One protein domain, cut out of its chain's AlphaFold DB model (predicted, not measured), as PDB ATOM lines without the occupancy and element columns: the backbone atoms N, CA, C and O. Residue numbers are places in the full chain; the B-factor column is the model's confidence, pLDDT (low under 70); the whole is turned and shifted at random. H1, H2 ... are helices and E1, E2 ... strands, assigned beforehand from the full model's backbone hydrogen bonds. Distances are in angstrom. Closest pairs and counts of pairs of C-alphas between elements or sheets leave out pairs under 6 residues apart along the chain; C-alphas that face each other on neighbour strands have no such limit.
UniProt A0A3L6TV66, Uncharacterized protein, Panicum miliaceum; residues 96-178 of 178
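Overview. This is residues 96 to 178 of the 178 residues of an uncharacterized protein of Panicum miliaceum (UniProt A0A3L6TV66). One long helix, H1, runs slantwise over one face of a strongly twisted four-stranded sheet, making two layers; the loop at residues 148 to 153 sticks out. The 83 printed residues run H1, H2, E1, E2, E3, E4, mixed in class. The sheet, in order E1 E2 E3 E4, is a meander, each strand the antiparallel neighbour of the one before. The rod, 49 by 23 by 22 A, is only just compact, close to loose, with a radius of gyration of the C-alphas of 14.2 A.

Arrangement. H1, residues 96 to 119, has a height over the sheet of 8.9 A; every O i to N i+4 pair is within hydrogen-bond range. H2, residues 122 to 125, too short for such a pair, only grazes the sheet and touches H1 only at the corner, the closest C-alphas being Met 116 and Ala 122, 5.0 A. E1, residues 134 to 136, and E2, residues 139 to 147, form a hairpin, with N 134 and O 141 at 2.8 A. E2 and E3, residues 154 to 164, form another, with N 142 and O 159 at 2.7 A. The closest C-alphas of H1 and E3 are Leu 102 and Leu 164, 7.0 A. E3 and E4, residues 173 to 177, form a third hairpin, with N 177 and O 160 at 2.8 A.

Along the chain. H1 starts at C-alpha 96 (-8.271, -26.407, -64.832) and is 34.4 A long. E2 is 25.1 A; E3, 29.2 A, bends by 58 degrees at residue 161. E4 ends at C-alpha 177 (-13.660, -36.160, -50.619).

Size, cuts and confidence. The farthest C-alphas, Gly 150 and Glu 168, are 50.6 A apart. The printed part has no cut and no long link. The model's pLDDT is under 70 at residues 149 to 151 and 165 to 178.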
ATOM      1  N   ALA A  96      -8.372 -25.203 -64.009       72.19
ATOM      2  CA  ALA A  96      -8.271 -26.407 -64.832       72.19
ATOM      3  C   ALA A  96      -6.984 -27.203 -64.546       72.19
ATOM      4  O   ALA A  96      -7.036 -28.429 -64.387       72.19
ATOM      5  N   ARG A  97      -5.838 -26.519 -64.406       74.94
ATOM      6  CA  ARG A  97      -4.566 -27.130 -63.980       74.94
ATOM      7  C   ARG A  97      -4.706 -27.777 -62.601       74.94
ATOM      8  O   ARG A  97      -4.352 -28.946 -62.441       74.94
ATOM      9  N   ARG A  98      -5.302 -27.072 -61.635       74.06
ATOM     10  CA  ARG A  98      -5.559 -27.592 -60.278       74.06
ATOM     11  C   ARG A  98      -6.487 -28.801 -60.285       74.06
ATOM     12  O   ARG A  98      -6.184 -29.796 -59.633       74.06
ATOM     13  N   ARG A  99      -7.572 -28.767 -61.063       78.62
ATOM     14  CA  ARG A  99      -8.502 -29.898 -61.211       78.62
ATOM     15  C   ARG A  99      -7.797 -31.129 -61.794       78.62
ATOM     16  O   ARG A  99      -8.031 -32.242 -61.334       78.62
ATOM     17  N   ARG A 100      -6.870 -30.943 -62.743       81.38
ATOM     18  CA  ARG A 100      -6.032 -32.031 -63.277       81.38
ATOM     19  C   ARG A 100      -5.057 -32.586 -62.233       81.38
ATOM     20  O   ARG A 100      -4.854 -33.797 -62.190       81.38
ATOM     21  N   MET A 101      -4.450 -31.734 -61.405       79.94
ATOM     22  CA  MET A 101      -3.567 -32.171 -60.314       79.94
ATOM     23  C   MET A 101      -4.334 -32.955 -59.239       79.94
ATOM     24  O   MET A 101      -3.871 -34.019 -58.838       79.94
ATOM     25  N   LEU A 102      -5.533 -32.495 -58.860       78.88
ATOM     26  CA  LEU A 102      -6.454 -33.217 -57.970       78.88
ATOM     27  C   LEU A 102      -6.769 -34.611 -58.486       78.88
ATOM     28  O   LEU A 102      -6.516 -35.582 -57.784       78.88
ATOM     29  N   ALA A 103      -7.214 -34.715 -59.737       81.88
ATOM     30  CA  ALA A 103      -7.541 -36.006 -60.329       81.88
ATOM     31  C   ALA A 103      -6.341 -36.976 -60.326       81.88
ATOM     32  O   ALA A 103      -6.510 -38.182 -60.158       81.88
ATOM     33  N   ARG A 104      -5.112 -36.464 -60.493       85.00
ATOM     34  CA  ARG A 104      -3.887 -37.279 -60.431       85.00
ATOM     35  C   ARG A 104      -3.582 -37.761 -59.013       85.00
ATOM     36  O   ARG A 104      -3.264 -38.939 -58.852       85.00
ATOM     37  N   GLU A 105      -3.671 -36.889 -58.011       84.88
ATOM     38  CA  GLU A 105      -3.421 -37.273 -56.615       84.88
ATOM     39  C   GLU A 105      -4.524 -38.195 -56.073       84.88
ATOM     40  O   GLU A 105      -4.210 -39.195 -55.431       84.88
ATOM     41  N   GLU A 106      -5.791 -37.970 -56.428       83.75
ATOM     42  CA  GLU A 106      -6.899 -38.882 -56.106       83.75
ATOM     43  C   GLU A 106      -6.699 -40.267 -56.733       83.75
ATOM     44  O   GLU A 106      -6.776 -41.276 -56.034       83.75
ATOM     45  N   ALA A 107      -6.342 -40.339 -58.021       85.81
ATOM     46  CA  ALA A 107      -6.078 -41.617 -58.687       85.81
ATOM     47  C   ALA A 107      -4.870 -42.356 -58.083       85.81
ATOM     48  O   ALA A 107      -4.838 -43.590 -58.008       85.81
ATOM     49  N   LYS A 108      -3.848 -41.615 -57.642       87.31
ATOM     50  CA  LYS A 108      -2.678 -42.174 -56.955       87.31
ATOM     51  C   LYS A 108      -3.062 -42.729 -55.585       87.31
ATOM     52  O   LYS A 108      -2.628 -43.832 -55.249       87.31
ATOM     53  N   LEU A 109      -3.901 -42.008 -54.846       86.25
ATOM     54  CA  LEU A 109      -4.422 -42.421 -53.550       86.25
ATOM     55  C   LEU A 109      -5.308 -43.665 -53.666       86.25
ATOM     56  O   LEU A 109      -5.093 -44.639 -52.949       86.25
ATOM     57  N   GLU A 110      -6.233 -43.690 -54.623       87.62
ATOM     58  CA  GLU A 110      -7.067 -44.859 -54.907       87.62
ATOM     59  C   GLU A 110      -6.198 -46.079 -55.236       87.62
ATOM     60  O   GLU A 110      -6.353 -47.151 -54.646       87.62
ATOM     61  N   LYS A 111      -5.203 -45.909 -56.113       89.31
ATOM     62  CA  LYS A 111      -4.261 -46.977 -56.464       89.31
ATOM     63  C   LYS A 111      -3.460 -47.470 -55.256       89.31
ATOM     64  O   LYS A 111      -3.136 -48.656 -55.188       89.31
ATOM     65  N   GLU A 112      -3.100 -46.591 -54.323       88.31
ATOM     66  CA  GLU A 112      -2.448 -46.943 -53.057       88.31
ATOM     67  C   GLU A 112      -3.377 -47.772 -52.160       88.31
ATOM     68  O   GLU A 112      -2.978 -48.828 -51.668       88.31
ATOM     69  N   ILE A 113      -4.626 -47.332 -51.996       86.38
ATOM     70  CA  ILE A 113      -5.646 -48.016 -51.196       86.38
ATOM     71  C   ILE A 113      -5.911 -49.408 -51.766       86.38
ATOM     72  O   ILE A 113      -5.796 -50.395 -51.041       86.38
ATOM     73  N   VAL A 114      -6.165 -49.520 -53.072       88.31
ATOM     74  CA  VAL A 114      -6.372 -50.809 -53.749       88.31
ATOM     75  C   VAL A 114      -5.160 -51.720 -53.560       88.31
ATOM     76  O   VAL A 114      -5.317 -52.902 -53.251       88.31
ATOM     77  N   ARG A 115      -3.939 -51.185 -53.675       90.56
ATOM     78  CA  ARG A 115      -2.708 -51.950 -53.431       90.56
ATOM     79  C   ARG A 115      -2.651 -52.483 -51.999       90.56
ATOM     80  O   ARG A 115      -2.337 -53.656 -51.826       90.56
ATOM     81  N   MET A 116      -2.967 -51.666 -50.993       87.31
ATOM     82  CA  MET A 116      -2.982 -52.084 -49.583       87.31
ATOM     83  C   MET A 116      -4.068 -53.122 -49.293       87.31
ATOM     84  O   MET A 116      -3.827 -54.068 -48.543       87.31
ATOM     85  N   VAL A 117      -5.244 -52.976 -49.909       86.50
ATOM     86  CA  VAL A 117      -6.341 -53.947 -49.809       86.50
ATOM     87  C   VAL A 117      -5.920 -55.294 -50.391       86.50
ATOM     88  O   VAL A 117      -6.064 -56.315 -49.724       86.50
ATOM     89  N   LEU A 118      -5.341 -55.304 -51.593       85.69
ATOM     90  CA  LEU A 118      -4.861 -56.527 -52.243       85.69
ATOM     91  C   LEU A 118      -3.660 -57.152 -51.521       85.69
ATOM     92  O   LEU A 118      -3.525 -58.373 -51.507       85.69
ATOM     93  N   ALA A 119      -2.801 -56.334 -50.909       86.88
ATOM     94  CA  ALA A 119      -1.675 -56.797 -50.101       86.88
ATOM     95  C   ALA A 119      -2.100 -57.353 -48.729       86.88
ATOM     96  O   ALA A 119      -1.281 -57.951 -48.038       86.88
ATOM     97  N   GLY A 120      -3.358 -57.153 -48.316       82.62
ATOM     98  CA  GLY A 120      -3.850 -57.538 -46.991       82.62
ATOM     99  C   GLY A 120      -3.363 -56.632 -45.853       82.62
ATOM    100  O   GLY A 120      -3.651 -56.901 -44.694       82.62
ATOM    101  N   GLU A 121      -2.670 -55.536 -46.165       83.75
ATOM    102  CA  GLU A 121      -2.184 -54.561 -45.179       83.75
ATOM    103  C   GLU A 121      -3.254 -53.526 -44.801       83.75
ATOM    104  O   GLU A 121      -3.063 -52.737 -43.876       83.75
ATOM    105  N   ALA A 122      -4.387 -53.513 -45.507       81.06
ATOM    106  CA  ALA A 122      -5.473 -52.571 -45.262       81.06
ATOM    107  C   ALA A 122      -6.024 -52.645 -43.829       81.06
ATOM    108  O   ALA A 122      -6.354 -51.613 -43.258       81.06
ATOM    109  N   GLU A 123      -6.088 -53.825 -43.211       78.81
ATOM    110  CA  GLU A 123      -6.611 -53.953 -41.844       78.81
ATOM    111  C   GLU A 123      -5.694 -53.279 -40.808       78.81
ATOM    112  O   GLU A 123      -6.170 -52.580 -39.911       78.81
ATOM    113  N   GLU A 124      -4.376 -53.412 -40.976       78.44
ATOM    114  CA  GLU A 124      -3.376 -52.833 -40.074       78.44
ATOM    115  C   GLU A 124      -3.156 -51.338 -40.335       78.44
ATOM    116  O   GLU A 124      -3.121 -50.538 -39.395       78.44
ATOM    117  N   LYS A 125      -3.023 -50.954 -41.611       78.44
ATOM    118  CA  LYS A 125      -2.692 -49.583 -42.012       78.44
ATOM    119  C   LYS A 125      -3.919 -48.689 -42.090       78.44
ATOM    120  O   LYS A 125      -3.902 -47.623 -41.491       78.44
ATOM    121  N   LEU A 126      -4.974 -49.115 -42.788       78.62
ATOM    122  CA  LEU A 126      -6.163 -48.291 -43.044       78.62
ATOM    123  C   LEU A 126      -7.194 -48.341 -41.913       78.62
ATOM    124  O   LEU A 126      -8.091 -47.502 -41.899       78.62
ATOM    125  N   LYS A 127      -7.071 -49.298 -40.977       81.44
ATOM    126  CA  LYS A 127      -7.984 -49.495 -39.833       81.44
ATOM    127  C   LYS A 127      -9.446 -49.235 -40.207       81.44
ATOM    128  O   LYS A 127     -10.085 -48.329 -39.653       81.44
ATOM    129  N   PRO A 128      -9.976 -49.975 -41.184       80.69
ATOM    130  CA  PRO A 128     -11.246 -49.612 -41.762       80.69
ATOM    131  C   PRO A 128     -12.375 -49.864 -40.749       80.69
ATOM    132  O   PRO A 128     -12.278 -50.751 -39.901       80.69
ATOM    133  N   ASN A 129     -13.426 -49.044 -40.793       81.12
ATOM    134  CA  ASN A 129     -14.529 -48.997 -39.815       81.12
ATOM    135  C   ASN A 129     -14.140 -48.539 -38.394       81.12
ATOM    136  O   ASN A 129     -14.971 -48.581 -37.489       81.12
ATOM    137  N   SER A 130     -12.910 -48.058 -38.173       79.31
ATOM    138  CA  SER A 130     -12.510 -47.473 -36.882       79.31
ATOM    139  C   SER A 130     -13.033 -46.046 -36.666       79.31
ATOM    140  O   SER A 130     -12.995 -45.541 -35.544       79.31
ATOM    141  N   GLY A 131     -13.476 -45.381 -37.740       74.94
ATOM    142  CA  GLY A 131     -13.818 -43.956 -37.738       74.94
ATOM    143  C   GLY A 131     -12.617 -43.033 -37.495       74.94
ATOM    144  O   GLY A 131     -12.809 -41.838 -37.285       74.94
ATOM    145  N   GLN A 132     -11.391 -43.569 -37.487       79.56
ATOM    146  CA  GLN A 132     -10.167 -42.786 -37.346       79.56
ATOM    147  C   GLN A 132      -9.645 -42.360 -38.716       79.56
ATOM    148  O   GLN A 132      -9.653 -43.152 -39.660       79.56
ATOM    149  N   SER A 133      -9.134 -41.129 -38.796       81.38
ATOM    150  CA  SER A 133      -8.362 -40.697 -39.954       81.38
ATOM    151  C   SER A 133      -6.976 -41.338 -39.916       81.38
ATOM    152  O   SER A 133      -6.263 -41.302 -38.911       81.38
ATOM    153  N   VAL A 134      -6.604 -41.949 -41.029       85.00
ATOM    154  CA  VAL A 134      -5.311 -42.573 -41.275       85.00
ATOM    155  C   VAL A 134      -4.555 -41.720 -42.282       85.00
ATOM    156  O   VAL A 134      -5.132 -41.236 -43.256       85.00
ATOM    157  N   ALA A 135      -3.254 -41.549 -42.046       84.19
ATOM    158  CA  ALA A 135      -2.360 -40.931 -43.013       84.19
ATOM    159  C   ALA A 135      -1.964 -41.957 -44.084       84.19
ATOM    160  O   ALA A 135      -1.335 -42.974 -43.780       84.19
ATOM    161  N   VAL A 136      -2.336 -41.688 -45.333       82.31
ATOM    162  CA  VAL A 136      -1.938 -42.468 -46.507       82.31
ATOM    163  C   VAL A 136      -1.140 -41.542 -47.415       82.31
ATOM    164  O   VAL A 136      -1.699 -40.650 -48.053       82.31
ATOM    165  N   GLY A 137       0.182 -41.717 -47.426       80.69
ATOM    166  CA  GLY A 137       1.085 -40.717 -47.996       80.69
ATOM    167  C   GLY A 137       0.969 -39.402 -47.223       80.69
ATOM    168  O   GLY A 137       1.119 -39.397 -46.002       80.69
ATOM    169  N   ASP A 138       0.642 -38.323 -47.932       79.69
ATOM    170  CA  ASP A 138       0.457 -36.982 -47.362       79.69
ATOM    171  C   ASP A 138      -1.027 -36.624 -47.134       79.69
ATOM    172  O   ASP A 138      -1.359 -35.504 -46.740       79.69
ATOM    173  N   HIS A 139      -1.942 -37.572 -47.355       83.88
ATOM    174  CA  HIS A 139      -3.388 -37.364 -47.258       83.88
ATOM    175  C   HIS A 139      -3.959 -38.026 -46.001       83.88
ATOM    176  O   HIS A 139      -3.452 -39.047 -45.538       83.88
ATOM    177  N   HIS A 140      -5.038 -37.461 -45.457       84.06
ATOM    178  CA  HIS A 140      -5.699 -37.988 -44.259       84.06
ATOM    179  C   HIS A 140      -7.108 -38.445 -44.599       84.06
ATOM    180  O   HIS A 140      -7.934 -37.633 -45.009       84.06
ATOM    181  N   LEU A 141      -7.395 -39.726 -44.395       86.31
ATOM    182  CA  LEU A 141      -8.659 -40.330 -44.805       86.31
ATOM    183  C   LEU A 141      -9.160 -41.371 -43.805       86.31
ATOM    184  O   LEU A 141      -8.383 -42.059 -43.151       86.31
ATOM    185  N   CYS A 142     -10.472 -41.480 -43.689       86.94
ATOM    186  CA  CYS A 142     -11.192 -42.505 -42.958       86.94
ATOM    187  C   CYS A 142     -11.656 -43.554 -43.964       86.94
ATOM    188  O   CYS A 142     -12.322 -43.211 -44.936       86.94
ATOM    189  N   VAL A 143     -11.343 -44.825 -43.725       86.81
ATOM    190  CA  VAL A 143     -11.797 -45.929 -44.581       86.81
ATOM    191  C   VAL A 143     -12.901 -46.705 -43.877       86.81
ATOM    192  O   VAL A 143     -12.809 -47.004 -42.687       86.81
ATOM    193  N   GLY A 144     -13.940 -47.056 -44.618       85.06
ATOM    194  CA  GLY A 144     -14.950 -48.037 -44.263       85.06
ATOM    195  C   GLY A 144     -14.899 -49.216 -45.228       85.06
ATOM    196  O   GLY A 144     -14.542 -49.070 -46.396       85.06
ATOM    197  N   PHE A 145     -15.251 -50.403 -44.749       86.56
ATOM    198  CA  PHE A 145     -15.556 -51.516 -45.641       86.56
ATOM    199  C   PHE A 145     -16.843 -52.188 -45.197       86.56
ATOM    200  O   PHE A 145     -17.072 -52.384 -44.002       86.56
ATOM    201  N   ASN A 146     -17.661 -52.571 -46.165       82.56
ATOM    202  CA  ASN A 146     -18.857 -53.352 -45.931       82.56
ATOM    203  C   ASN A 146     -18.721 -54.692 -46.653       82.56
ATOM    204  O   ASN A 146     -18.540 -54.738 -47.873       82.56
ATOM    205  N   ASP A 147     -18.788 -55.769 -45.876       82.56
ATOM    206  CA  ASP A 147     -18.898 -57.136 -46.382       82.56
ATOM    207  C   ASP A 147     -20.391 -57.481 -46.350       82.56
ATOM    208  O   ASP A 147     -20.979 -57.671 -45.281       82.56
ATOM    209  N   GLU A 148     -21.049 -57.440 -47.506       75.88
ATOM    210  CA  GLU A 148     -22.478 -57.725 -47.575       75.88
ATOM    211  C   GLU A 148     -22.690 -59.212 -47.288       75.88
ATOM    212  O   GLU A 148     -22.159 -60.074 -47.985       75.88
ATOM    213  N   ALA A 149     -23.434 -59.527 -46.223       61.19
ATOM    214  CA  ALA A 149     -23.608 -60.894 -45.748       61.19
ATOM    215  C   ALA A 149     -24.296 -61.772 -46.815       61.19
ATOM    216  O   ALA A 149     -25.523 -61.827 -46.892       61.19
ATOM    217  N   GLY A 150     -23.490 -62.466 -47.626       68.12
ATOM    218  CA  GLY A 150     -23.932 -63.321 -48.731       68.12
ATOM    219  C   GLY A 150     -23.447 -62.904 -50.126       68.12
ATOM    220  O   GLY A 150     -23.774 -63.602 -51.084       68.12
ATOM    221  N   GLY A 151     -22.689 -61.810 -50.257       66.56
ATOM    222  CA  GLY A 151     -22.036 -61.403 -51.503       66.56
ATOM    223  C   GLY A 151     -20.560 -61.808 -51.542       66.56
ATOM    224  O   GLY A 151     -19.854 -61.684 -50.549       66.56
ATOM    225  N   ASP A 152     -20.067 -62.240 -52.707       79.25
ATOM    226  CA  ASP A 152     -18.635 -62.514 -52.945       79.25
ATOM    227  C   ASP A 152     -17.807 -61.223 -53.152       79.25
ATOM    228  O   ASP A 152     -16.689 -61.262 -53.671       79.25
ATOM    229  N   TYR A 153     -18.360 -60.055 -52.806       79.44
ATOM    230  CA  TYR A 153     -17.730 -58.756 -53.011       79.44
ATOM    231  C   TYR A 153     -17.674 -57.947 -51.720       79.44
ATOM    232  O   TYR A 153     -18.609 -57.920 -50.925       79.44
ATOM    233  N   ARG A 154     -16.568 -57.219 -51.567       84.00
ATOM    234  CA  ARG A 154     -16.349 -56.263 -50.486       84.00
ATOM    235  C   ARG A 154     -16.372 -54.857 -51.056       84.00
ATOM    236  O   ARG A 154     -15.579 -54.543 -51.943       84.00
ATOM    237  N   VAL A 155     -17.249 -54.012 -50.525       86.12
ATOM    238  CA  VAL A 155     -17.288 -52.590 -50.874       86.12
ATOM    239  C   VAL A 155     -16.368 -51.839 -49.923       86.12
ATOM    240  O   VAL A 155     -16.462 -52.016 -48.709       86.12
ATOM    241  N   TRP A 156     -15.481 -51.017 -50.477       86.75
ATOM    242  CA  TRP A 156     -14.619 -50.116 -49.721       86.75
ATOM    243  C   TRP A 156     -15.049 -48.684 -49.995       86.75
ATOM    244  O   TRP A 156     -15.239 -48.300 -51.145       86.75
ATOM    245  N   GLU A 157     -15.188 -47.910 -48.933       87.12
ATOM    246  CA  GLU A 157     -15.573 -46.506 -48.963       87.12
ATOM    247  C   GLU A 157     -14.500 -45.714 -48.223       87.12
ATOM    248  O   GLU A 157     -13.963 -46.184 -47.219       87.12
ATOM    249  N   TRP A 158     -14.144 -44.531 -48.705       87.31
ATOM    250  CA  TRP A 158     -13.178 -43.685 -48.021       87.31
ATOM    251  C   TRP A 158     -13.594 -42.223 -48.110       87.31
ATOM    252  O   TRP A 158     -14.073 -41.767 -49.139       87.31
ATOM    253  N   HIS A 159     -13.396 -41.512 -47.004       85.75
ATOM    254  CA  HIS A 159     -13.746 -40.104 -46.821       85.75
ATOM    255  C   HIS A 159     -12.534 -39.388 -46.266       85.75
ATOM    256  O   HIS A 159     -11.967 -39.845 -45.274       85.75
ATOM    257  N   GLY A 160     -12.098 -38.283 -46.850       84.12
ATOM    258  CA  GLY A 160     -10.857 -37.678 -46.385       84.12
ATOM    259  C   GLY A 160     -10.487 -36.376 -47.049       84.12
ATOM    260  O   GLY A 160     -11.185 -35.883 -47.926       84.12
ATOM    261  N   HIS A 161      -9.356 -35.831 -46.614       80.69
ATOM    262  CA  HIS A 161      -8.771 -34.653 -47.216       80.69
ATOM    263  C   HIS A 161      -7.546 -34.999 -48.055       80.69
ATOM    264  O   HIS A 161      -6.560 -35.543 -47.546       80.69
ATOM    265  N   VAL A 162      -7.601 -34.629 -49.332       79.75
ATOM    266  CA  VAL A 162      -6.473 -34.724 -50.257       79.75
ATOM    267  C   VAL A 162      -5.700 -33.411 -50.187       79.75
ATOM    268  O   VAL A 162      -6.190 -32.356 -50.590       79.75
ATOM    269  N   MET A 163      -4.496 -33.477 -49.619       74.75
ATOM    270  CA  MET A 163      -3.505 -32.401 -49.679       74.75
ATOM    271  C   MET A 163      -2.915 -32.297 -51.089       74.75
ATOM    272  O   MET A 163      -2.371 -33.274 -51.594       74.75
ATOM    273  N   LEU A 164      -2.983 -31.118 -51.705       71.81
ATOM    274  CA  LEU A 164      -2.217 -30.808 -52.913       71.81
ATOM    275  C   LEU A 164      -0.978 -30.000 -52.546       71.81
ATOM    276  O   LEU A 164      -1.074 -29.049 -51.769       71.81
ATOM    277  N   PHE A 165       0.154 -30.334 -53.158       65.00
ATOM    278  CA  PHE A 165       1.333 -29.476 -53.153       65.00
ATOM    279  C   PHE A 165       1.396 -28.739 -54.493       65.00
ATOM    280  O   PHE A 165       1.425 -29.381 -55.543       65.00
ATOM    281  N   ASP A 166       1.353 -27.408 -54.461       62.97
ATOM    282  CA  ASP A 166       1.647 -26.577 -55.630       62.97
ATOM    283  C   ASP A 166       3.041 -25.986 -55.431       62.97
ATOM    284  O   ASP A 166       3.273 -25.230 -54.479       62.97
ATOM    285  N   ASP A 167       3.969 -26.363 -56.309       58.34
ATOM    286  CA  ASP A 167       5.367 -25.924 -56.257       58.34
ATOM    287  C   ASP A 167       5.505 -24.404 -56.490       58.34
ATOM    288  O   ASP A 167       6.556 -23.829 -56.211       58.34
ATOM    289  N   GLU A 168       4.438 -23.748 -56.966       57.62
ATOM    290  CA  GLU A 168       4.412 -22.331 -57.341       57.62
ATOM    291  C   GLU A 168       3.919 -21.392 -56.220       57.62
ATOM    292  O   GLU A 168       4.430 -20.281 -56.096       57.62
ATOM    293  N   ASP A 169       3.003 -21.837 -55.346       53.78
ATOM    294  CA  ASP A 169       2.366 -20.967 -54.334       53.78
ATOM    295  C   ASP A 169       2.618 -21.376 -52.868       53.78
ATOM    296  O   ASP A 169       2.270 -20.632 -51.949       53.78
ATOM    297  N   GLY A 170       3.216 -22.542 -52.585       52.78
ATOM    298  CA  GLY A 170       3.540 -22.971 -51.210       52.78
ATOM    299  C   GLY A 170       2.335 -23.113 -50.257       52.78
ATOM    300  O   GLY A 170       2.505 -23.406 -49.070       52.78
ATOM    301  N   LEU A 171       1.113 -22.917 -50.757       46.69
ATOM    302  CA  LEU A 171      -0.141 -23.072 -50.037       46.69
ATOM    303  C   LEU A 171      -0.669 -24.485 -50.282       46.69
ATOM    304  O   LEU A 171      -1.210 -24.797 -51.338       46.69
ATOM    305  N   GLY A 172      -0.506 -25.349 -49.279       55.12
ATOM    306  CA  GLY A 172      -1.128 -26.668 -49.261       55.12
ATOM    307  C   GLY A 172      -2.636 -26.533 -49.079       55.12
ATOM    308  O   GLY A 172      -3.111 -26.322 -47.963       55.12
ATOM    309  N   TYR A 173      -3.394 -26.616 -50.168       57.06
ATOM    310  CA  TYR A 173      -4.853 -26.611 -50.110       57.06
ATOM    311  C   TYR A 173      -5.374 -28.011 -49.778       57.06
ATOM    312  O   TYR A 173      -4.838 -29.021 -50.237       57.06
ATOM    313  N   THR A 174      -6.439 -28.063 -48.976       54.59
ATOM    314  CA  THR A 174      -7.083 -29.304 -48.535       54.59
ATOM    315  C   THR A 174      -8.416 -29.467 -49.262       54.59
ATOM    316  O   THR A 174      -9.341 -28.689 -49.018       54.59
ATOM    317  N   TYR A 175      -8.543 -30.458 -50.144       62.84
ATOM    318  CA  TYR A 175      -9.828 -30.815 -50.758       62.84
ATOM    319  C   TYR A 175     -10.516 -31.904 -49.937       62.84
ATOM    320  O   TYR A 175      -9.829 -32.799 -49.465       62.84
ATOM    321  N   ALA A 176     -11.832 -31.829 -49.723       56.19
ATOM    322  CA  ALA A 176     -12.599 -32.850 -49.007       56.19
ATOM    323  C   ALA A 176     -13.275 -33.795 -50.008       56.19
ATOM    324  O   ALA A 176     -14.101 -33.348 -50.799       56.19
ATOM    325  N   VAL A 177     -12.940 -35.081 -49.943       61.44
ATOM    326  CA  VAL A 177     -13.660 -36.160 -50.619       61.44
ATOM    327  C   VAL A 177     -14.712 -36.677 -49.636       61.44
ATOM    328  O   VAL A 177     -14.354 -37.155 -48.551       61.44
ATOM    329  N   CYS A 178     -15.982 -36.493 -50.000       46.28
ATOM    330  CA  CYS A 178     -17.180 -36.952 -49.290       46.28
ATOM    331  C   CYS A 178     -17.889 -38.058 -50.076       46.28
ATOM    332  O   CYS A 178     -17.616 -38.191 -51.289       46.28
TER     333      CYS A 178